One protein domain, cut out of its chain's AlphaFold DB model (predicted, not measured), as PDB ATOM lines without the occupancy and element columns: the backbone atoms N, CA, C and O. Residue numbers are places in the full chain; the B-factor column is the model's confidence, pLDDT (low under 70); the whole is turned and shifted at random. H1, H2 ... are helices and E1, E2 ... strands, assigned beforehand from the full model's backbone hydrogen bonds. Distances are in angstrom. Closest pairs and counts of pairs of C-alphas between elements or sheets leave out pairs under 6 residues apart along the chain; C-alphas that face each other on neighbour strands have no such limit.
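This is residues 208 to 226 and 236 to 319 of the 1109 residues of an uncharacterized protein of Kwoniella bestiolae CBS 10118 (UniProt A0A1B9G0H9). A three-stranded mixed sheet, E1 E3 E2, has helix H1 crossing one face, H3 beside the strands on that face, and H2 packed on H1: two layers, helix over sheet. The printed part has 103 residues, in chain order E1 H1 H2 E2 H3 E3, of mixed class. It is only just compact, close to loose, with radius of gyration of the C-alphas 15.0 A, spanning 41 by 29 by 25 A.

E1, residues 210 to 216, begins at C-alpha 210 (166.559, 107.459, 1.027). H1 is 242 to 255, 20.2 A long; H2 267 to 276; E2 277 to 281; H3 286 to 294. E3, 306 to 314, 25.8 A long, ends at (158.507, 134.430, 5.069).

E3 is parallel to E1 (N 212 to O 306, 2.8 A) and antiparallel to E2 (N 280 to O 311, 2.8 A). H1, height 8.8 A over the sheet, runs across E3 at 74 degrees on the local plane. H2 touches H1, closest C-alphas Val 274 and Lys 246, 5.9 A. In H1, H2 and H3 every O i to N i+4 pair is within hydrogen-bond range.

Residues 227 to 235 are not printed, a 30.4 A gap. Links H1 to H2 and H3 to E3 are long. Twenty-two residues have pLDDT under 70, among them 297 to 304.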
ATOM      1  N   ASN A 208     170.349 103.152  -3.116       64.44
ATOM      2  CA  ASN A 208     169.306 102.977  -2.100       64.44
ATOM      3  C   ASN A 208     169.315 104.076  -1.017       64.44
ATOM      4  O   ASN A 208     168.657 103.938   0.019       64.44
ATOM      5  N   THR A 209     170.025 105.190  -1.243       76.38
ATOM      6  CA  THR A 209     169.974 106.367  -0.359       76.38
ATOM      7  C   THR A 209     168.557 106.959  -0.350       76.38
ATOM      8  O   THR A 209     168.066 107.467  -1.361       76.38
ATOM      9  N   ALA A 210     167.895 106.906   0.806       85.12
ATOM     10  CA  ALA A 210     166.559 107.459   1.027       85.12
ATOM     11  C   ALA A 210     166.620 108.685   1.949       85.12
ATOM     12  O   ALA A 210     167.313 108.668   2.968       85.12
ATOM     13  N   TYR A 211     165.857 109.724   1.614       88.50
ATOM     14  CA  TYR A 211     165.793 110.987   2.344       88.50
ATOM     15  C   TYR A 211     164.451 111.097   3.064       88.50
ATOM     16  O   TYR A 211     163.386 110.922   2.467       88.50
ATOM     17  N   LEU A 212     164.514 111.420   4.351       92.81
ATOM     18  CA  LEU A 212     163.368 111.739   5.190       92.81
ATOM     19  C   LEU A 212     163.317 113.254   5.391       92.81
ATOM     20  O   LEU A 212     163.936 113.812   6.301       92.81
ATOM     21  N   PHE A 213     162.557 113.912   4.522       92.88
ATOM     22  CA  PHE A 213     162.276 115.336   4.601       92.88
ATOM     23  C   PHE A 213     161.304 115.625   5.733       92.88
ATOM     24  O   PHE A 213     160.278 114.959   5.881       92.88
ATOM     25  N   ARG A 214     161.595 116.658   6.516       94.38
ATOM     26  CA  ARG A 214     160.746 117.111   7.609       94.38
ATOM     27  C   ARG A 214     160.379 118.574   7.414       94.38
ATOM     28  O   ARG A 214     161.172 119.469   7.685       94.38
ATOM     29  N   LEU A 215     159.158 118.804   6.948       94.94
ATOM     30  CA  LEU A 215     158.649 120.126   6.600       94.94
ATOM     31  C   LEU A 215     158.149 120.852   7.851       94.94
ATOM     32  O   LEU A 215     157.022 120.626   8.292       94.94
ATOM     33  N   HIS A 216     158.984 121.712   8.431       92.62
ATOM     34  CA  HIS A 216     158.637 122.630   9.512       92.62
ATOM     35  C   HIS A 216     157.810 123.802   8.979       92.62
ATOM     36  O   HIS A 216     158.328 124.755   8.395       92.62
ATOM     37  N   LEU A 217     156.503 123.712   9.207       91.06
ATOM     38  CA  LEU A 217     155.513 124.672   8.726       91.06
ATOM     39  C   LEU A 217     155.542 125.965   9.555       91.06
ATOM     40  O   LEU A 217     155.844 125.908  10.757       91.06
ATOM     41  N   PRO A 218     155.163 127.116   8.967       86.69
ATOM     42  CA  PRO A 218     155.098 128.369   9.701       86.69
ATOM     43  C   PRO A 218     154.083 128.284  10.856       86.69
ATOM     44  O   PRO A 218     153.084 127.555  10.772       86.69
ATOM     45  N   PRO A 219     154.309 129.020  11.959       79.69
ATOM     46  CA  PRO A 219     153.390 129.025  13.086       79.69
ATOM     47  C   PRO A 219     152.038 129.608  12.664       79.69
ATOM     48  O   PRO A 219     151.950 130.726  12.160       79.69
ATOM     49  N   SER A 220     150.957 128.870  12.923       75.12
ATOM     50  CA  SER A 220     149.609 129.436  12.841       75.12
ATOM     51  C   SER A 220     149.472 130.607  13.811       75.12
ATOM     52  O   SER A 220     149.953 130.513  14.937       75.12
ATOM     53  N   SER A 221     148.736 131.652  13.428       63.00
ATOM     54  CA  SER A 221     148.529 132.890  14.206       63.00
ATOM     55  C   SER A 221     147.888 132.713  15.596       63.00
ATOM     56  O   SER A 221     147.789 133.670  16.360       63.00
ATOM     57  N   THR A 222     147.457 131.501  15.950       58.78
ATOM     58  CA  THR A 222     146.974 131.152  17.290       58.78
ATOM     59  C   THR A 222     148.136 130.810  18.229       58.78
ATOM     60  O   THR A 222     149.031 130.042  17.896       58.78
ATOM     61  N   GLN A 223     148.093 131.372  19.439       51.25
ATOM     62  CA  GLN A 223     149.225 131.605  20.357       51.25
ATOM     63  C   GLN A 223     150.004 130.364  20.870       51.25
ATOM     64  O   GLN A 223     150.993 130.515  21.585       51.25
ATOM     65  N   ASN A 224     149.600 129.143  20.511       54.56
ATOM     66  CA  ASN A 224     150.258 127.904  20.930       54.56
ATOM     67  C   ASN A 224     151.361 127.499  19.937       54.56
ATOM     68  O   ASN A 224     151.080 126.912  18.892       54.56
ATOM     69  N   GLN A 225     152.624 127.745  20.304       55.78
ATOM     70  CA  GLN A 225     153.837 127.470  19.509       55.78
ATOM     71  C   GLN A 225     154.182 125.971  19.320       55.78
ATOM     72  O   GLN A 225     155.352 125.584  19.307       55.78
ATOM     73  N   MET A 226     153.194 125.087  19.149       63.53
ATOM     74  CA  MET A 226     153.462 123.715  18.714       63.53
ATOM     75  C   MET A 226     153.972 123.736  17.267       63.53
ATOM     76  O   MET A 226     153.181 123.862  16.333       63.53
ATOM     77  N   ARG A 236     166.972 109.168  -3.585       80.19
ATOM     78  CA  ARG A 236     168.040 110.018  -4.155       80.19
ATOM     79  C   ARG A 236     167.731 110.549  -5.550       80.19
ATOM     80  O   ARG A 236     167.887 111.738  -5.811       80.19
ATOM     81  N   ASP A 237     167.238 109.682  -6.421       84.56
ATOM     82  CA  ASP A 237     166.980 110.043  -7.817       84.56
ATOM     83  C   ASP A 237     165.642 110.787  -7.978       84.56
ATOM     84  O   ASP A 237     165.416 111.467  -8.977       84.56
ATOM     85  N   SER A 238     164.780 110.714  -6.956       89.31
ATOM     86  CA  SER A 238     163.448 111.320  -6.895       89.31
ATOM     87  C   SER A 238     163.367 112.455  -5.861       89.31
ATOM     88  O   SER A 238     162.334 112.617  -5.206       89.31
ATOM     89  N   LEU A 239     164.452 113.212  -5.644       91.75
ATOM     90  CA  LEU A 239     164.402 114.386  -4.766       91.75
ATOM     91  C   LEU A 239     163.362 115.394  -5.300       91.75
ATOM     92  O   LEU A 239     163.439 115.758  -6.477       91.75
ATOM     93  N   PRO A 240     162.420 115.865  -4.463       94.25
ATOM     94  CA  PRO A 240     161.343 116.746  -4.898       94.25
ATOM     95  C   PRO A 240     161.885 118.124  -5.276       94.25
ATOM     96  O   PRO A 240     162.911 118.575  -4.757       94.25
ATOM     97  N   ASP A 241     161.174 118.829  -6.146       95.06
ATOM     98  CA  ASP A 241     161.455 120.233  -6.413       95.06
ATOM     99  C   ASP A 241     160.880 121.143  -5.306       95.06
ATOM    100  O   ASP A 241     160.132 120.712  -4.418       95.06
ATOM    101  N   ILE A 242     161.247 122.428  -5.335       95.75
ATOM    102  CA  ILE A 242     160.792 123.382  -4.318       95.75
ATOM    103  C   ILE A 242     159.270 123.590  -4.362       95.75
ATOM    104  O   ILE A 242     158.657 123.815  -3.314       95.75
ATOM    105  N   LEU A 243     158.647 123.479  -5.543       96.12
ATOM    106  CA  LEU A 243     157.206 123.640  -5.705       96.12
ATOM    107  C   LEU A 243     156.452 122.478  -5.052       96.12
ATOM    108  O   LEU A 243     155.552 122.733  -4.257       96.12
ATOM    109  N   THR A 244     156.864 121.228  -5.275       95.94
ATOM    110  CA  THR A 244     156.273 120.046  -4.625       95.94
ATOM    111  C   THR A 244     156.336 120.154  -3.102       95.94
ATOM    112  O   THR A 244     155.344 119.885  -2.420       95.94
ATOM    113  N   LEU A 245     157.461 120.617  -2.543       95.69
ATOM    114  CA  LEU A 245     157.573 120.834  -1.096       95.69
ATOM    115  C   LEU A 245     156.659 121.960  -0.588       95.69
ATOM    116  O   LEU A 245     156.035 121.801   0.464       95.69
ATOM    117  N   LYS A 246     156.539 123.074  -1.324       96.12
ATOM    118  CA  LYS A 246     155.614 124.174  -1.000       96.12
ATOM    119  C   LYS A 246     154.150 123.726  -1.066       96.12
ATOM    120  O   LYS A 246     153.393 124.006  -0.142       96.12
ATOM    121  N   LEU A 247     153.760 122.983  -2.101       96.19
ATOM    122  CA  LEU A 247     152.398 122.472  -2.277       96.19
ATOM    123  C   LEU A 247     152.037 121.420  -1.218       96.19
ATOM    124  O   LEU A 247     150.951 121.480  -0.647       96.19
ATOM    125  N   ALA A 248     152.955 120.512  -0.870       95.12
ATOM    126  CA  ALA A 248     152.749 119.558   0.224       95.12
ATOM    127  C   ALA A 248     152.603 120.259   1.591       95.12
ATOM    128  O   ALA A 248     151.757 119.876   2.404       95.12
ATOM    129  N   ALA A 249     153.390 121.314   1.836       94.81
ATOM    130  CA  ALA A 249     153.269 122.151   3.027       94.81
ATOM    131  C   ALA A 249     151.923 122.895   3.088       94.81
ATOM    132  O   ALA A 249     151.269 122.886   4.133       94.81
ATOM    133  N   PHE A 250     151.494 123.488   1.971       95.31
ATOM    134  CA  PHE A 250     150.211 124.178   1.835       95.31
ATOM    135  C   PHE A 250     149.021 123.235   2.055       95.31
ATOM    136  O   PHE A 250     148.197 123.480   2.935       95.31
ATOM    137  N   LYS A 251     148.976 122.098   1.350       95.19
ATOM    138  CA  LYS A 251     147.874 121.127   1.428       95.19
ATOM    139  C   LYS A 251     147.605 120.673   2.866       95.19
ATOM    140  O   LYS A 251     146.469 120.711   3.325       95.19
ATOM    141  N   TYR A 252     148.650 120.370   3.636       92.31
ATOM    142  CA  TYR A 252     148.523 120.000   5.053       92.31
ATOM    143  C   TYR A 252     148.073 121.164   5.966       92.31
ATOM    144  O   TYR A 252     147.435 120.943   7.006       92.31
ATOM    145  N   LEU A 253     148.403 122.415   5.612       90.94
ATOM    146  CA  LEU A 253     147.897 123.614   6.294       90.94
ATOM    147  C   LEU A 253     146.395 123.836   6.044       90.94
ATOM    148  O   LEU A 253     145.746 124.418   6.919       90.94
ATOM    149  N   CYS A 254     145.856 123.338   4.927       92.12
ATOM    150  CA  CYS A 254     144.439 123.402   4.551       92.12
ATOM    151  C   CYS A 254     143.624 122.188   5.053       92.12
ATOM    152  O   CYS A 254     142.552 122.364   5.632       92.12
ATOM    153  N   GLU A 255     144.153 120.962   4.940       88.06
ATOM    154  CA  GLU A 255     143.511 119.709   5.394       88.06
ATOM    155  C   GLU A 255     143.139 119.716   6.888       88.06
ATOM    156  O   GLU A 255     142.181 119.072   7.316       88.06
ATOM    157  N   ASN A 256     143.864 120.482   7.707       76.06
ATOM    158  CA  ASN A 256     143.616 120.633   9.142       76.06
ATOM    159  C   ASN A 256     142.398 121.542   9.465       76.06
ATOM    160  O   ASN A 256     142.471 122.341  10.399       76.06
ATOM    161  N   GLN A 257     141.268 121.400   8.759       59.91
ATOM    162  CA  GLN A 257     140.063 122.253   8.870       59.91
ATOM    163  C   GLN A 257     139.529 122.434  10.308       59.91
ATOM    164  O   GLN A 257     139.035 123.500  10.668       59.91
ATOM    165  N   ASN A 258     139.700 121.428  11.178       65.19
ATOM    166  CA  ASN A 258     139.377 121.500  12.615       65.19
ATOM    167  C   ASN A 258     140.198 122.547  13.402       65.19
ATOM    168  O   ASN A 258     139.983 122.757  14.597       65.19
ATOM    169  N   ARG A 259     141.177 123.193  12.766       63.19
ATOM    170  CA  ARG A 259     142.017 124.255  13.319       63.19
ATOM    171  C   ARG A 259     141.869 125.471  12.412       63.19
ATOM    172  O   ARG A 259     142.004 125.350  11.203       63.19
ATOM    173  N   ARG A 260     141.665 126.656  13.000       77.44
ATOM    174  CA  ARG A 260     141.623 127.934  12.264       77.44
ATOM    175  C   ARG A 260     142.990 128.223  11.631       77.44
ATOM    176  O   ARG A 260     143.850 128.849  12.254       77.44
ATOM    177  N   SER A 261     143.210 127.690  10.434       81.25
ATOM    178  CA  SER A 261     144.306 128.076   9.556       81.25
ATOM    179  C   SER A 261     144.044 129.485   9.020       81.25
ATOM    180  O   SER A 261     142.897 129.932   8.991       81.25
ATOM    181  N   ARG A 262     145.102 130.196   8.621       87.81
ATOM    182  CA  ARG A 262     144.941 131.390   7.772       87.81
ATOM    183  C   ARG A 262     144.620 130.973   6.334       87.81
ATOM    184  O   ARG A 262     143.872 131.677   5.673       87.81
ATOM    185  N   TRP A 263     145.194 129.848   5.914       91.25
ATOM    186  CA  TRP A 263     145.133 129.303   4.567       91.25
ATOM    187  C   TRP A 263     143.829 128.550   4.337       91.25
ATOM    188  O   TRP A 263     143.461 127.683   5.135       91.25
ATOM    189  N   GLN A 264     143.150 128.897   3.252       92.75
ATOM    190  CA  GLN A 264     142.029 128.162   2.680       92.75
ATOM    191  C   GLN A 264     142.513 127.398   1.445       92.75
ATOM    192  O   GLN A 264     143.517 127.766   0.844       92.75
ATOM    193  N   ASP A 265     141.806 126.339   1.053       94.06
ATOM    194  CA  ASP A 265     142.170 125.516  -0.109       94.06
ATOM    195  C   ASP A 265     141.697 126.185  -1.419       94.06
ATOM    196  O   ASP A 265     140.804 125.696  -2.108       94.06
ATOM    197  N   THR A 266     142.231 127.379  -1.707       95.75
ATOM    198  CA  THR A 266     141.923 128.181  -2.904       95.75
ATOM    199  C   THR A 266     143.206 128.490  -3.685       95.75
ATOM    200  O   THR A 266     144.287 128.561  -3.088       95.75
ATOM    201  N   PRO A 267     143.139 128.672  -5.019       95.25
ATOM    202  CA  PRO A 267     144.333 128.894  -5.832       95.25
ATOM    203  C   PRO A 267     145.047 130.214  -5.503       95.25
ATOM    204  O   PRO A 267     146.261 130.300  -5.673       95.25
ATOM    205  N   GLU A 268     144.337 131.221  -4.987       96.06
ATOM    206  CA  GLU A 268     144.917 132.498  -4.557       96.06
ATOM    207  C   GLU A 268     145.740 132.338  -3.276       96.06
ATOM    208  O   GLU A 268     146.874 132.805  -3.221       96.06
ATOM    209  N   ASP A 269     145.205 131.641  -2.267       94.62
ATOM    210  CA  ASP A 269     145.926 131.338  -1.024       94.62
ATOM    211  C   ASP A 269     147.106 130.379  -1.293       94.62
ATOM    212  O   ASP A 269     148.167 130.511  -0.675       94.62
ATOM    213  N   GLN A 270     146.968 129.459  -2.260       96.06
ATOM    214  CA  GLN A 270     148.055 128.593  -2.726       96.06
ATOM    215  C   GLN A 270     149.172 129.407  -3.390       96.06
ATOM    216  O   GLN A 270     150.349 129.203  -3.082       96.06
ATOM    217  N   ALA A 271     148.825 130.344  -4.276       95.56
ATOM    218  CA  ALA A 271     149.784 131.241  -4.913       95.56
ATOM    219  C   ALA A 271     150.452 132.181  -3.892       95.56
ATOM    220  O   ALA A 271     151.672 132.332  -3.922       95.56
ATOM    221  N   ASP A 272     149.693 132.746  -2.942       95.06
ATOM    222  CA  ASP A 272     150.214 133.569  -1.841       95.06
ATOM    223  C   ASP A 272     151.248 132.781  -1.022       95.06
ATOM    224  O   ASP A 272     152.364 133.261  -0.817       95.06
ATOM    225  N   PHE A 273     150.945 131.534  -0.638       95.25
ATOM    226  CA  PHE A 273     151.893 130.675   0.075       95.25
ATOM    227  C   PHE A 273     153.134 130.327  -0.764       95.25
ATOM    228  O   PHE A 273     154.260 130.418  -0.271       95.25
ATOM    229  N   VAL A 274     152.956 129.949  -2.035       95.62
ATOM    230  CA  VAL A 274     154.065 129.575  -2.930       95.62
ATOM    231  C   VAL A 274     155.001 130.758  -3.197       95.62
ATOM    232  O   VAL A 274     156.216 130.556  -3.234       95.62
ATOM    233  N   MET A 275     154.474 131.978  -3.330       94.56
ATOM    234  CA  MET A 275     155.265 133.187  -3.587       94.56
ATOM    235  C   MET A 275     155.957 133.739  -2.332       94.56
ATOM    236  O   MET A 275     157.118 134.133  -2.405       94.56
ATOM    237  N   HIS A 276     155.280 133.766  -1.178       94.31
ATOM    238  CA  HIS A 276     155.757 134.509  -0.001       94.31
ATOM    239  C   HIS A 276     156.605 133.700   0.993       94.31
ATOM    240  O   HIS A 276     157.163 134.289   1.923       94.31
ATOM    241  N   TYR A 277     156.713 132.378   0.824       94.38
ATOM    242  CA  TYR A 277     157.519 131.516   1.695       94.38
ATOM    243  C   TYR A 277     158.718 130.922   0.954       94.38
ATOM    244  O   TYR A 277     158.585 130.286  -0.090       94.38
ATOM    245  N   GLU A 278     159.906 131.074   1.530       95.44
ATOM    246  CA  GLU A 278     161.117 130.364   1.128       95.44
ATOM    247  C   GLU A 278     161.206 129.028   1.870       95.44
ATOM    248  O   GLU A 278     161.016 128.971   3.085       95.44
ATOM    249  N   ALA A 279     161.545 127.957   1.150       95.19
ATOM    250  CA  ALA A 279     161.955 126.698   1.762       95.19
ATOM    251  C   ALA A 279     163.472 126.736   2.000       95.19
ATOM    252  O   ALA A 279     164.239 126.977   1.064       95.19
ATOM    253  N   ARG A 280     163.908 126.496   3.238       94.69
ATOM    254  CA  ARG A 280     165.316 126.553   3.658       94.69
ATOM    255  C   ARG A 280     165.744 125.275   4.373       94.69
ATOM    256  O   ARG A 280     164.979 124.720   5.155       94.69
ATOM    257  N   VAL A 281     166.973 124.825   4.138       94.12
ATOM    258  CA  VAL A 281     167.581 123.641   4.768       94.12
ATOM    259  C   VAL A 281     168.886 124.060   5.425       94.12
ATOM    260  O   VAL A 281     169.750 124.638   4.770       94.12
ATOM    261  N   GLU A 282     169.008 123.820   6.734       89.56
ATOM    262  CA  GLU A 282     170.180 124.192   7.556       89.56
ATOM    263  C   GLU A 282     170.607 125.680   7.459       89.56
ATOM    264  O   GLU A 282     171.719 126.046   7.835       89.56
ATOM    265  N   GLY A 283     169.711 126.559   6.992       87.12
ATOM    266  CA  GLY A 283     169.967 127.989   6.765       87.12
ATOM    267  C   GLY A 283     170.381 128.367   5.334       87.12
ATOM    268  O   GLY A 283     170.500 129.555   5.046       87.12
ATOM    269  N   CYS A 284     170.560 127.402   4.428       91.88
ATOM    270  CA  CYS A 284     170.636 127.635   2.979       91.88
ATOM    271  C   CYS A 284     169.238 127.601   2.341       91.88
ATOM    272  O   CYS A 284     168.318 127.005   2.905       91.88
ATOM    273  N   LEU A 285     169.073 128.167   1.139       94.44
ATOM    274  CA  LEU A 285     167.870 127.934   0.332       94.44
ATOM    275  C   LEU A 285     167.782 126.456  -0.074       94.44
ATOM    276  O   LEU A 285     168.802 125.794  -0.282       94.44
ATOM    277  N   TYR A 286     166.559 125.940  -0.220       95.00
ATOM    278  CA  TYR A 286     166.336 124.565  -0.673       95.00
ATOM    279  C   TYR A 286     166.964 124.305  -2.049       95.00
ATOM    280  O   TYR A 286     167.539 123.243  -2.263       95.00
ATOM    281  N   GLU A 287     166.913 125.282  -2.956       94.44
ATOM    282  CA  GLU A 287     167.515 125.188  -4.291       94.44
ATOM    283  C   GLU A 287     169.044 125.046  -4.228       94.44
ATOM    284  O   GLU A 287     169.590 124.136  -4.849       94.44
ATOM    285  N   ASP A 288     169.734 125.856  -3.415       93.00
ATOM    286  CA  ASP A 288     171.185 125.735  -3.206       93.00
ATOM    287  C   ASP A 288     171.551 124.370  -2.611       93.00
ATOM    288  O   ASP A 288     172.516 123.728  -3.032       93.00
ATOM    289  N   TRP A 289     170.770 123.906  -1.630       93.81
ATOM    290  CA  TRP A 289     170.948 122.597  -1.008       93.81
ATOM    291  C   TRP A 289     170.747 121.461  -2.023       93.81
ATOM    292  O   TRP A 289     171.614 120.602  -2.165       93.81
ATOM    293  N   PHE A 290     169.667 121.496  -2.803       93.06
ATOM    294  CA  PHE A 290     169.348 120.527  -3.855       93.06
ATOM    295  C   PHE A 290     170.424 120.495  -4.953       93.06
ATOM    296  O   PHE A 290     170.845 119.419  -5.387       93.06
ATOM    297  N   ILE A 291     170.946 121.661  -5.349       90.88
ATOM    298  CA  ILE A 291     172.075 121.783  -6.279       90.88
ATOM    299  C   ILE A 291     173.346 121.160  -5.677       90.88
ATOM    300  O   ILE A 291     174.065 120.461  -6.392       90.88
ATOM    301  N   LYS A 292     173.628 121.333  -4.377       89.00
ATOM    302  CA  LYS A 292     174.767 120.671  -3.704       89.00
ATOM    303  C   LYS A 292     174.629 119.148  -3.663       89.00
ATOM    304  O   LYS A 292     175.625 118.469  -3.913       89.00
ATOM    305  N   GLN A 293     173.423 118.629  -3.402       88.12
ATOM    306  CA  GLN A 293     173.147 117.185  -3.426       88.12
ATOM    307  C   GLN A 293     173.337 116.610  -4.836       88.12
ATOM    308  O   GLN A 293     174.130 115.689  -5.021       88.12
ATOM    309  N   LYS A 294     172.706 117.205  -5.862       86.00
ATOM    310  CA  LYS A 294     172.836 116.742  -7.258       86.00
ATOM    311  C   LYS A 294     174.258 116.843  -7.821       86.00
ATOM    312  O   LYS A 294     174.603 116.077  -8.711       86.00
ATOM    313  N   ASN A 295     175.090 117.753  -7.311       85.38
ATOM    314  CA  ASN A 295     176.508 117.840  -7.683       85.38
ATOM    315  C   ASN A 295     177.433 116.928  -6.847       85.38
ATOM    316  O   ASN A 295     178.649 117.018  -7.013       85.38
ATOM    317  N   GLY A 296     176.908 116.110  -5.924       77.94
ATOM    318  CA  GLY A 296     177.714 115.228  -5.065       77.94
ATOM    319  C   GLY A 296     178.670 115.965  -4.116       77.94
ATOM    320  O   GLY A 296     179.666 115.397  -3.681       77.94
ATOM    321  N   LYS A 297     178.415 117.252  -3.829       64.81
ATOM    322  CA  LYS A 297     179.312 118.115  -3.032       64.81
ATOM    323  C   LYS A 297     178.905 118.265  -1.570       64.81
ATOM    324  O   LYS A 297     179.692 118.771  -0.773       64.81
ATOM    325  N   ALA A 298     177.686 117.872  -1.211       61.19
ATOM    326  CA  ALA A 298     177.281 117.811   0.184       61.19
ATOM    327  C   ALA A 298     177.993 116.644   0.886       61.19
ATOM    328  O   ALA A 298     178.057 115.539   0.351       61.19
ATOM    329  N   GLN A 299     178.500 116.869   2.102       54.66
ATOM    330  CA  GLN A 299     178.963 115.775   2.957       54.66
ATOM    331  C   GLN A 299     177.757 115.035   3.536       54.66
ATOM    332  O   GLN A 299     177.298 115.324   4.641       54.66
ATOM    333  N   GLU A 300     177.246 114.066   2.786       60.91
ATOM    334  CA  GLU A 300     176.265 113.121   3.301       60.91
ATOM    335  C   GLU A 300     176.904 112.292   4.417       60.91
ATOM    336  O   GLU A 300     177.796 111.471   4.201       60.91
ATOM    337  N   THR A 301     176.454 112.506   5.653       56.22
ATOM    338  CA  THR A 301     176.781 111.576   6.733       56.22
ATOM    339  C   THR A 301     176.200 110.209   6.379       56.22
ATOM    340  O   THR A 301     175.039 110.155   5.982       56.22
ATOM    341  N   LEU A 302     176.958 109.126   6.596       55.09
ATOM    342  CA  LEU A 302     176.630 107.722   6.260       55.09
ATOM    343  C   LEU A 302     175.434 107.117   7.046       55.09
ATOM    344  O   LEU A 302     175.425 105.943   7.414       55.09
ATOM    345  N   ARG A 303     174.429 107.929   7.374       59.09
ATOM    346  CA  ARG A 303     173.195 107.558   8.061       59.09
ATOM    347  C   ARG A 303     172.071 107.493   7.035       59.09
ATOM    348  O   ARG A 303     171.471 108.511   6.724       59.09
ATOM    349  N   ASN A 304     171.776 106.286   6.560       69.25
ATOM    350  CA  ASN A 304     170.531 106.004   5.849       69.25
ATOM    351  C   ASN A 304     169.408 105.711   6.870       69.25
ATOM    352  O   ASN A 304     169.618 104.849   7.732       69.25
ATOM    353  N   PRO A 305     168.231 106.366   6.786       73.75
ATOM    354  CA  PRO A 305     167.872 107.437   5.849       73.75
ATOM    355  C   PRO A 305     168.474 108.802   6.230       73.75
ATOM    356  O   PRO A 305     168.607 109.133   7.412       73.75
ATOM    357  N   VAL A 306     168.776 109.621   5.221       82.31
ATOM    358  CA  VAL A 306     169.279 110.989   5.393       82.31
ATOM    359  C   VAL A 306     168.127 111.886   5.849       82.31
ATOM    360  O   VAL A 306     167.152 112.084   5.128       82.31
ATOM    361  N   HIS A 307     168.212 112.434   7.059       87.88
ATOM    362  CA  HIS A 307     167.197 113.351   7.585       87.88
ATOM    363  C   HIS A 307     167.429 114.780   7.078       87.88
ATOM    364  O   HIS A 307     168.545 115.285   7.172       87.88
ATOM    365  N   VAL A 308     166.372 115.442   6.599       88.12
ATOM    366  CA  VAL A 308     166.445 116.810   6.059       88.12
ATOM    367  C   VAL A 308     165.348 117.684   6.671       88.12
ATOM    368  O   VAL A 308     164.200 117.658   6.226       88.12
ATOM    369  N   ASP A 309     165.687 118.468   7.696       91.75
ATOM    370  CA  ASP A 309     164.765 119.447   8.284       91.75
ATOM    371  C   ASP A 309     164.654 120.682   7.359       91.75
ATOM    372  O   ASP A 309     165.599 121.464   7.225       91.75
ATOM    373  N   VAL A 310     163.487 120.860   6.730       90.94
ATOM    374  CA  VAL A 310     163.151 121.998   5.857       90.94
ATOM    375  C   VAL A 310     162.299 122.989   6.640       90.94
ATOM    376  O   VAL A 310     161.288 122.601   7.220       90.94
ATOM    377  N   TYR A 311     162.651 124.267   6.622       93.00
ATOM    378  CA  TYR A 311     161.934 125.345   7.298       93.00
ATOM    379  C   TYR A 311     161.300 126.281   6.270       93.00
ATOM    380  O   TYR A 311     161.954 126.663   5.302       93.00
ATOM    381  N   PHE A 312     160.035 126.649   6.482       90.25
ATOM    382  CA  PHE A 312     159.340 127.644   5.664       90.25
ATOM    383  C   PHE A 312     159.386 129.015   6.342       90.25
ATOM    384  O   PHE A 312     158.709 129.240   7.349       90.25
ATOM    385  N   GLU A 313     160.183 129.925   5.788       89.94
ATOM    386  CA  GLU A 313     160.372 131.289   6.289       89.94
ATOM    387  C   GLU A 313     159.704 132.297   5.346       89.94
ATOM    388  O   GLU A 313     159.741 132.133   4.130       89.94
ATOM    389  N   THR A 314     159.075 133.343   5.884       87.88
ATOM    390  CA  THR A 314     158.507 134.430   5.069       87.88
ATOM    391  C   THR A 314     159.615 135.286   4.462       87.88
ATOM    392  O   THR A 314     160.501 135.724   5.203       87.88
ATOM    393  N   VAL A 315     159.517 135.604   3.168       85.88
ATOM    394  CA  VAL A 315     160.375 136.600   2.497       85.88
ATOM    395  C   VAL A 315     160.295 137.923   3.272       85.88
ATOM    396  O   VAL A 315     159.208 138.473   3.455       85.88
ATOM    397  N   GLN A 316     161.430 138.411   3.790       55.56
ATOM    398  CA  GLN A 316     161.433 139.401   4.882       55.56
ATOM    399  C   GLN A 316     160.993 140.821   4.486       55.56
ATOM    400  O   GLN A 316     160.619 141.593   5.367       55.56
ATOM    401  N   ASP A 317     160.997 141.154   3.195       51.22
ATOM    402  CA  ASP A 317     160.745 142.516   2.704       51.22
ATOM    403  C   ASP A 317     159.286 142.790   2.293       51.22
ATOM    404  O   ASP A 317     158.950 143.918   1.928       51.22
ATOM    405  N   ILE A 318     158.394 141.794   2.363       48.09
ATOM    406  CA  ILE A 318     156.983 141.979   1.996       48.09
ATOM    407  C   ILE A 318     156.181 142.375   3.248       48.09
ATOM    408  O   ILE A 318     156.013 141.552   4.154       48.09
ATOM    409  N   PRO A 319     155.661 143.619   3.340       43.59
ATOM    410  CA  PRO A 319     154.907 144.058   4.505       43.59
ATOM    411  C   PRO A 319     153.643 143.211   4.630       43.59
ATOM    412  O   PRO A 319     152.819 143.165   3.717       43.59
TER     413      PRO A 319